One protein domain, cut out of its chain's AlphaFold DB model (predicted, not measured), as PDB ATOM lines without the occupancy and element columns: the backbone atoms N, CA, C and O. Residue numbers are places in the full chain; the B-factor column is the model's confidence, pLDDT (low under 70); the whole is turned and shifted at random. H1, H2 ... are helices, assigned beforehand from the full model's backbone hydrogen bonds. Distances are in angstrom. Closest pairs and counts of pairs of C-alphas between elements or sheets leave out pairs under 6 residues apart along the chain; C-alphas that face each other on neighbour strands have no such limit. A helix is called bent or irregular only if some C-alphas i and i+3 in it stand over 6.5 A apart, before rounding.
ATOM      1  N   LYS A  75     -29.857 -23.080 -19.058       92.44
ATOM      2  CA  LYS A  75     -30.380 -24.460 -19.137       92.44
ATOM      3  C   LYS A  75     -29.307 -25.498 -18.804       92.44
ATOM      4  O   LYS A  75     -29.558 -26.474 -18.095       92.44
ATOM      5  N   SER A  76     -28.065 -25.285 -19.245       89.56
ATOM      6  CA  SER A  76     -26.961 -26.188 -18.911       89.56
ATOM      7  C   SER A  76     -26.611 -26.195 -17.418       89.56
ATOM      8  O   SER A  76     -26.251 -27.249 -16.899       89.56
ATOM      9  N   ARG A  77     -26.685 -25.055 -16.722       93.31
ATOM     10  CA  ARG A  77     -26.455 -24.992 -15.268       93.31
ATOM     11  C   ARG A  77     -27.601 -25.633 -14.495       93.31
ATOM     12  O   ARG A  77     -27.371 -26.284 -13.479       93.31
ATOM     13  N   GLU A  78     -28.830 -25.465 -14.964       94.38
ATOM     14  CA  GLU A  78     -30.004 -26.082 -14.349       94.38
ATOM     15  C   GLU A  78     -29.986 -27.602 -14.474       94.38
ATOM     16  O   GLU A  78     -30.189 -28.302 -13.483       94.38
ATOM     17  N   THR A  79     -29.686 -28.120 -15.664       93.94
ATOM     18  CA  THR A  79     -29.535 -29.564 -15.897       93.94
ATOM     19  C   THR A  79     -28.403 -30.159 -15.056       93.94
ATOM     20  O   THR A  79     -28.588 -31.210 -14.442       93.94
ATOM     21  N   GLU A  80     -27.269 -29.465 -14.930       94.44
ATOM     22  CA  GLU A  80     -26.175 -29.863 -14.034       94.44
ATOM     23  C   GLU A  80     -26.613 -29.871 -12.560       94.44
ATOM     24  O   GLU A  80     -26.344 -30.831 -11.838       94.44
ATOM     25  N   LYS A  81     -27.362 -28.855 -12.115       95.31
ATOM     26  CA  LYS A  81     -27.909 -28.780 -10.753       95.31
ATOM     27  C   LYS A  81     -28.905 -29.906 -10.471       95.31
ATOM     28  O   LYS A  81     -28.858 -30.486  -9.387       95.31
ATOM     29  N   LYS A  82     -29.785 -30.231 -11.428       95.69
ATOM     30  CA  LYS A  82     -30.723 -31.364 -11.333       95.69
ATOM     31  C   LYS A  82     -29.964 -32.687 -11.222       95.69
ATOM     32  O   LYS A  82     -30.246 -33.467 -10.319       95.69
ATOM     33  N   ARG A  83     -28.949 -32.899 -12.068       96.62
ATOM     34  CA  ARG A  83     -28.077 -34.081 -12.003       96.62
ATOM     35  C   ARG A  83     -27.364 -34.184 -10.653       96.62
ATOM     36  O   ARG A  83     -27.381 -35.246 -10.048       96.62
ATOM     37  N   TYR A  84     -26.782 -33.086 -10.164       96.00
ATOM     38  CA  TYR A  84     -26.105 -33.051  -8.865       96.00
ATOM     39  C   TYR A  84     -27.048 -33.401  -7.710       96.00
ATOM     40  O   TYR A  84     -26.655 -34.172  -6.840       96.00
ATOM     41  N   ARG A  85     -28.282 -32.870  -7.710       95.88
ATOM     42  CA  ARG A  85     -29.311 -33.211  -6.713       95.88
ATOM     43  C   ARG A  85     -29.645 -34.696  -6.745       95.88
ATOM     44  O   ARG A  85     -29.446 -35.354  -5.740       95.88
ATOM     45  N   ARG A  86     -29.997 -35.235  -7.918       97.19
ATOM     46  CA  ARG A  86     -30.315 -36.662  -8.074       97.19
ATOM     47  C   ARG A  86     -29.190 -37.561  -7.554       97.19
ATOM     48  O   ARG A  86     -29.429 -38.445  -6.747       97.19
ATOM     49  N   THR A  87     -27.948 -37.292  -7.953       97.00
ATOM     50  CA  THR A  87     -26.788 -38.060  -7.480       97.00
ATOM     51  C   THR A  87     -26.526 -37.877  -5.982       97.00
ATOM     52  O   THR A  87     -26.029 -38.794  -5.331       97.00
ATOM     53  N   ALA A  88     -26.813 -36.704  -5.412       97.50
ATOM     54  CA  ALA A  88     -26.729 -36.492  -3.971       97.50
ATOM     55  C   ALA A  88     -27.794 -37.311  -3.226       97.50
ATOM     56  O   ALA A  88     -27.447 -37.962  -2.245       97.50
ATOM     57  N   ASP A  89     -29.028 -37.335  -3.725       96.50
ATOM     58  CA  ASP A  89     -30.145 -38.084  -3.145       96.50
ATOM     59  C   ASP A  89     -29.885 -39.600  -3.212       96.50
ATOM     60  O   ASP A  89     -29.978 -40.286  -2.197       96.50
ATOM     61  N   GLU A  90     -29.417 -40.113  -4.358       97.56
ATOM     62  CA  GLU A  90     -28.982 -41.513  -4.525       97.56
ATOM     63  C   GLU A  90     -27.869 -41.903  -3.534       97.56
ATOM     64  O   GLU A  90     -27.848 -43.016  -3.009       97.56
ATOM     65  N   ARG A  91     -26.924 -40.993  -3.264       98.06
ATOM     66  CA  ARG A  91     -25.857 -41.224  -2.276       98.06
ATOM     67  C   ARG A  91     -26.406 -41.236  -0.857       98.06
ATOM     68  O   ARG A  91     -26.021 -42.116  -0.099       98.06
ATOM     69  N   ILE A  92     -27.294 -40.301  -0.517       96.69
ATOM     70  CA  ILE A  92     -27.937 -40.239   0.801       96.69
ATOM     71  C   ILE A  92     -28.726 -41.525   1.061       96.69
ATOM     72  O   ILE A  92     -28.562 -42.116   2.123       96.69
ATOM     73  N   ALA A  93     -29.490 -42.007   0.075       97.38
ATOM     74  CA  ALA A  93     -30.234 -43.264   0.168       97.38
ATOM     75  C   ALA A  93     -29.326 -44.482   0.426       97.38
ATOM     76  O   ALA A  93     -29.722 -45.416   1.113       97.38
ATOM     77  N   ARG A  94     -28.083 -44.456  -0.070       97.75
ATOM     78  CA  ARG A  94     -27.058 -45.485   0.189       97.75
ATOM     79  C   ARG A  94     -26.255 -45.252   1.478       97.75
ATOM     80  O   ARG A  94     -25.252 -45.924   1.691       97.75
ATOM     81  N   GLY A  95     -26.616 -44.262   2.297       97.06
ATOM     82  CA  GLY A  95     -25.867 -43.894   3.503       97.06
ATOM     83  C   GLY A  95     -24.510 -43.236   3.224       97.06
ATOM     84  O   GLY A  95     -23.654 -43.183   4.100       97.06
ATOM     85  N   LEU A  96     -24.284 -42.721   2.012       98.12
ATOM     86  CA  LEU A  96     -23.032 -42.100   1.585       98.12
ATOM     87  C   LEU A  96     -23.124 -40.571   1.595       98.12
ATOM     88  O   LEU A  96     -24.158 -39.959   1.340       98.12
ATOM     89  N   CYS A  97     -21.983 -39.921   1.814       97.38
ATOM     90  CA  CYS A  97     -21.856 -38.469   1.776       97.38
ATOM     91  C   CYS A  97     -22.303 -37.916   0.407       97.38
ATOM     92  O   CYS A  97     -21.667 -38.234  -0.604       97.38
ATOM     93  N   PRO A  98     -23.294 -37.004   0.347       97.44
ATOM     94  CA  PRO A  98     -23.840 -36.480  -0.910       97.44
ATOM     95  C   PRO A  98     -22.786 -35.769  -1.768       97.44
ATOM     96  O   PRO A  98     -22.861 -35.752  -2.998       97.44
ATOM     97  N   ARG A  99     -21.743 -35.214  -1.136       96.56
ATOM     98  CA  ARG A  99     -20.692 -34.459  -1.825       96.56
ATOM     99  C   ARG A  99     -19.670 -35.347  -2.529       96.56
ATOM    100  O   ARG A  99     -19.382 -35.102  -3.698       96.56
ATOM    101  N   CYS A 100     -19.090 -36.321  -1.828       96.50
ATOM    102  CA  CYS A 100     -18.008 -37.149  -2.377       96.50
ATOM    103  C   CYS A 100     -18.429 -38.573  -2.742       96.50
ATOM    104  O   CYS A 100     -17.742 -39.186  -3.549       96.50
ATOM    105  N   GLY A 101     -19.511 -39.097  -2.159       96.44
ATOM    106  CA  GLY A 101     -19.992 -40.461  -2.381       96.44
ATOM    107  C   GLY A 101     -19.071 -41.569  -1.861       96.44
ATOM    108  O   GLY A 101     -19.252 -42.707  -2.260       96.44
ATOM    109  N   LYS A 102     -18.065 -41.257  -1.028       96.75
ATOM    110  CA  LYS A 102     -17.031 -42.228  -0.604       96.75
ATOM    111  C   LYS A 102     -17.197 -42.781   0.813       96.75
ATOM    112  O   LYS A 102     -16.654 -43.827   1.117       96.75
ATOM    113  N   ARG A 103     -17.821 -42.016   1.707       96.56
ATOM    114  CA  ARG A 103     -17.883 -42.286   3.154       96.56
ATOM    115  C   ARG A 103     -19.230 -41.860   3.687       96.56
ATOM    116  O   ARG A 103     -19.781 -40.901   3.142       96.56
ATOM    117  N   SER A 104     -19.687 -42.475   4.766       96.88
ATOM    118  CA  SER A 104     -20.902 -42.054   5.454       96.88
ATOM    119  C   SER A 104     -20.764 -40.640   6.043       96.88
ATOM    120  O   SER A 104     -19.641 -40.195   6.331       96.88
ATOM    121  N   PRO A 105     -21.861 -39.872   6.143       97.31
ATOM    122  CA  PRO A 105     -21.872 -38.595   6.853       97.31
ATOM    123  C   PRO A 105     -21.488 -38.740   8.335       97.31
ATOM    124  O   PRO A 105     -21.617 -39.819   8.904       97.31
ATOM    125  N   GLU A 106     -21.000 -37.662   8.961       94.31
ATOM    126  CA  GLU A 106     -20.866 -37.638  10.429       94.31
ATOM    127  C   GLU A 106     -22.267 -37.693  11.086       94.31
ATOM    128  O   GLU A 106     -23.221 -37.190  10.477       94.31
ATOM    129  N   PRO A 107     -22.402 -38.217  12.322       93.94
ATOM    130  CA  PRO A 107     -23.643 -38.119  13.091       93.94
ATOM    131  C   PRO A 107     -24.156 -36.673  13.132       93.94
ATOM    132  O   PRO A 107     -23.371 -35.731  13.279       93.94
ATOM    133  N   ASP A 108     -25.461 -36.493  12.921       91.50
ATOM    134  CA  ASP A 108     -26.148 -35.192  12.879       91.50
ATOM    135  C   ASP A 108     -25.639 -34.198  11.819       91.50
ATOM    136  O   ASP A 108     -25.880 -32.986  11.898       91.50
ATOM    137  N   ARG A 109     -24.923 -34.671  10.788       94.31
ATOM    138  CA  ARG A 109     -24.403 -33.812   9.713       94.31
ATOM    139  C   ARG A 109     -24.676 -34.379   8.333       94.31
ATOM    140  O   ARG A 109     -24.694 -35.575   8.094       94.31
ATOM    141  N   ALA A 110     -24.782 -33.474   7.363       95.50
ATOM    142  CA  ALA A 110     -25.027 -33.833   5.967       95.50
ATOM    143  C   ALA A 110     -23.768 -34.262   5.187       95.50
ATOM    144  O   ALA A 110     -23.872 -34.635   4.023       95.50
ATOM    145  N   LEU A 111     -22.559 -34.145   5.753       97.75
ATOM    146  CA  LEU A 111     -21.294 -34.421   5.058       97.75
ATOM    147  C   LEU A 111     -20.398 -35.329   5.902       97.75
ATOM    148  O   LEU A 111     -20.428 -35.259   7.125       97.75
ATOM    149  N   CYS A 112     -19.550 -36.125   5.243       97.81
ATOM    150  CA  CYS A 112     -18.467 -36.843   5.923       97.81
ATOM    151  C   CYS A 112     -17.393 -35.870   6.428       97.81
ATOM    152  O   CYS A 112     -17.206 -34.803   5.826       97.81
ATOM    153  N   ALA A 113     -16.643 -36.266   7.463       97.50
ATOM    154  CA  ALA A 113     -15.706 -35.387   8.165       97.50
ATOM    155  C   ALA A 113     -14.776 -34.592   7.222       97.50
ATOM    156  O   ALA A 113     -14.839 -33.363   7.254       97.50
ATOM    157  N   PRO A 114     -14.066 -35.192   6.242       97.75
ATOM    158  CA  PRO A 114     -13.145 -34.411   5.402       97.75
ATOM    159  C   PRO A 114     -13.842 -33.464   4.425       97.75
ATOM    160  O   PRO A 114     -13.328 -32.397   4.083       97.75
ATOM    161  N   CYS A 115     -15.040 -33.831   3.958       97.31
ATOM    162  CA  CYS A 115     -15.854 -32.918   3.164       97.31
ATOM    163  C   CYS A 115     -16.378 -31.764   4.019       97.31
ATOM    164  O   CYS A 115     -16.404 -30.634   3.523       97.31
ATOM    165  N   GLY A 116     -16.768 -32.042   5.265       96.94
ATOM    166  CA  GLY A 116     -17.158 -31.059   6.270       96.94
ATOM    167  C   GLY A 116     -16.021 -30.092   6.597       96.94
ATOM    168  O   GLY A 116     -16.212 -28.883   6.482       96.94
ATOM    169  N   ASP A 117     -14.822 -30.599   6.890       97.44
ATOM    170  CA  ASP A 117     -13.624 -29.798   7.164       97.44
ATOM    171  C   ASP A 117     -13.284 -28.883   6.003       97.44
ATOM    172  O   ASP A 117     -13.118 -27.680   6.191       97.44
ATOM    173  N   LYS A 118     -13.316 -29.401   4.771       97.38
ATOM    174  CA  LYS A 118     -13.106 -28.567   3.585       97.38
ATOM    175  C   LYS A 118     -14.119 -27.420   3.500       97.38
ATOM    176  O   LYS A 118     -13.748 -26.314   3.114       97.38
ATOM    177  N   VAL A 119     -15.397 -27.642   3.839       96.31
ATOM    178  CA  VAL A 119     -16.387 -26.544   3.891       96.31
ATOM    179  C   VAL A 119     -16.052 -25.556   5.008       96.31
ATOM    180  O   VAL A 119     -16.069 -24.350   4.762       96.31
ATOM    181  N   ARG A 120     -15.734 -26.045   6.212       95.69
ATOM    182  CA  ARG A 120     -15.413 -25.213   7.382       95.69
ATOM    183  C   ARG A 120     -14.188 -24.337   7.130       95.69
ATOM    184  O   ARG A 120     -14.265 -23.129   7.343       95.69
ATOM    185  N   THR A 121     -13.109 -24.902   6.596       97.12
ATOM    186  CA  THR A 121     -11.883 -24.174   6.238       97.12
ATOM    187  C   THR A 121     -12.163 -23.092   5.202       97.12
ATOM    188  O   THR A 121     -11.799 -21.937   5.409       97.12
ATOM    189  N   MET A 122     -12.910 -23.405   4.136       95.75
ATOM    190  CA  MET A 122     -13.297 -22.403   3.133       95.75
ATOM    191  C   MET A 122     -14.192 -21.300   3.715       95.75
ATOM    192  O   MET A 122     -14.077 -20.136   3.330       95.75
ATOM    193  N   ALA A 123     -15.094 -21.641   4.641       92.50
ATOM    194  CA  ALA A 123     -15.949 -20.668   5.314       92.50
ATOM    195  C   ALA A 123     -15.141 -19.733   6.230       92.50
ATOM    196  O   ALA A 123     -15.366 -18.522   6.189       92.50
ATOM    197  N   ARG A 124     -14.177 -20.270   6.993       94.94
ATOM    198  CA  ARG A 124     -13.226 -19.489   7.803       94.94
ATOM    199  C   ARG A 124     -12.390 -18.569   6.917       94.94
ATOM    200  O   ARG A 124     -12.377 -17.367   7.151       94.94
ATOM    201  N   ALA A 125     -11.790 -19.090   5.846       94.50
ATOM    202  CA  ALA A 125     -10.995 -18.296   4.908       94.50
ATOM    203  C   ALA A 125     -11.804 -17.143   4.290       94.50
ATOM    204  O   ALA A 125     -11.344 -16.003   4.260       94.50
ATOM    205  N   ARG A 126     -13.053 -17.400   3.868       92.38
ATOM    206  CA  ARG A 126     -13.958 -16.348   3.373       92.38
ATOM    207  C   ARG A 126     -14.235 -15.289   4.438       92.38
ATOM    208  O   ARG A 126     -14.229 -14.105   4.120       92.38
ATOM    209  N   TYR A 127     -14.480 -15.713   5.676       92.19
ATOM    210  CA  TYR A 127     -14.720 -14.805   6.791       92.19
ATOM    211  C   TYR A 127     -13.495 -13.923   7.078       92.19
ATOM    212  O   TYR A 127     -13.650 -12.707   7.166       92.19
ATOM    213  N   HIS A 128     -12.293 -14.506   7.147       94.38
ATOM    214  CA  HIS A 128     -11.045 -13.763   7.342       94.38
ATOM    215  C   HIS A 128     -10.779 -12.783   6.197       94.38
ATOM    216  O   HIS A 128     -10.529 -11.613   6.463       94.38
ATOM    217  N   LYS A 129     -10.940 -13.211   4.935       94.75
ATOM    218  CA  LYS A 129     -10.818 -12.326   3.764       94.75
ATOM    219  C   LYS A 129     -11.808 -11.162   3.825       94.75
ATOM    220  O   LYS A 129     -11.438 -10.025   3.565       94.75
ATOM    221  N   GLY A 130     -13.062 -11.437   4.185       94.00
ATOM    222  CA  GLY A 130     -14.073 -10.395   4.336       94.00
ATOM    223  C   GLY A 130     -13.735  -9.420   5.463       94.00
ATOM    224  O   GLY A 130     -13.878  -8.219   5.278       94.00
ATOM    225  N   ARG A 131     -13.246  -9.920   6.602       93.94
ATOM    226  CA  ARG A 131     -12.818  -9.083   7.728       93.94
ATOM    227  C   ARG A 131     -11.620  -8.202   7.356       93.94
ATOM    228  O   ARG A 131     -11.649  -7.021   7.670       93.94
ATOM    229  N   ALA A 132     -10.618  -8.755   6.669       94.44
ATOM    230  CA  ALA A 132      -9.456  -8.008   6.186       94.44
ATOM    231  C   ALA A 132      -9.849  -6.903   5.189       94.44
ATOM    232  O   ALA A 132      -9.285  -5.821   5.215       94.44
ATOM    233  N   ALA A 133     -10.876  -7.141   4.371       94.88
ATOM    234  CA  ALA A 133     -11.450  -6.143   3.469       94.88
ATOM    235  C   ALA A 133     -12.413  -5.146   4.159       94.88
ATOM    236  O   ALA A 133     -13.195  -4.489   3.478       94.88
ATOM    237  N   GLY A 134     -12.453  -5.089   5.497       93.12
ATOM    238  CA  GLY A 134     -13.345  -4.197   6.251       93.12
ATOM    239  C   GLY A 134     -14.837  -4.552   6.168       93.12
ATOM    240  O   GLY A 134     -15.690  -3.811   6.658       93.12
TER     241      GLY A 134
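AT A GLANCE: This is residues 75 to 134 of the 340 residues of an uncharacterized protein of Gammaproteobacteria bacterium (UniProt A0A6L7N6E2). Two helices, H1 and H2, spread as the arms of a wide V, and a looping link, residues 94 to 112, fills the corner between them, where the helices themselves do not meet. The far parts of both arms, residues 75 to 83 of H1 and residues 120 to 134, of which 120 to 132 belong to H2, stick out free from this corner. The printed part has 60 residues with two named helices, H1 then H2, and no named strand; its class is all helix. It is loose, with a radius of gyration of the C-alphas of 14.7 A, and flat, spanning 42 by 35 by 16 A.

HOW THE PARTS SIT: Start with H1, residues 75 to 93, and go on through the long link of 19 residues to H2, residues 113 to 132. H1 and H2 are apart, with no C-alpha of the one within 8 A of the other. In both helices every O i to N i+4 pair is within hydrogen-bond range.

IN THESE COORDINATES: Find C-alpha 75 at (-30.380, -24.460, -19.137); from there H1 runs 26.9 A to C-alpha 93 at (-30.234, -43.264, 0.168). After the link, look for C-alpha 113 at (-15.706, -35.387, 8.165), where H2 begins; it runs 28.2 A to C-alpha 132 at (-9.456, -8.008, 6.186). Neither helix is bent.

THE WHOLE: The two C-alphas farthest apart are those of Arg 94 and Gly 134, at 43.9 A. Without the stretches that stand free, the body has 36 residues and spans 23 by 17 by 15 A. The printed part has no cut. The mean pLDDT of the printed part is 95.7, and no printed residue is under 70.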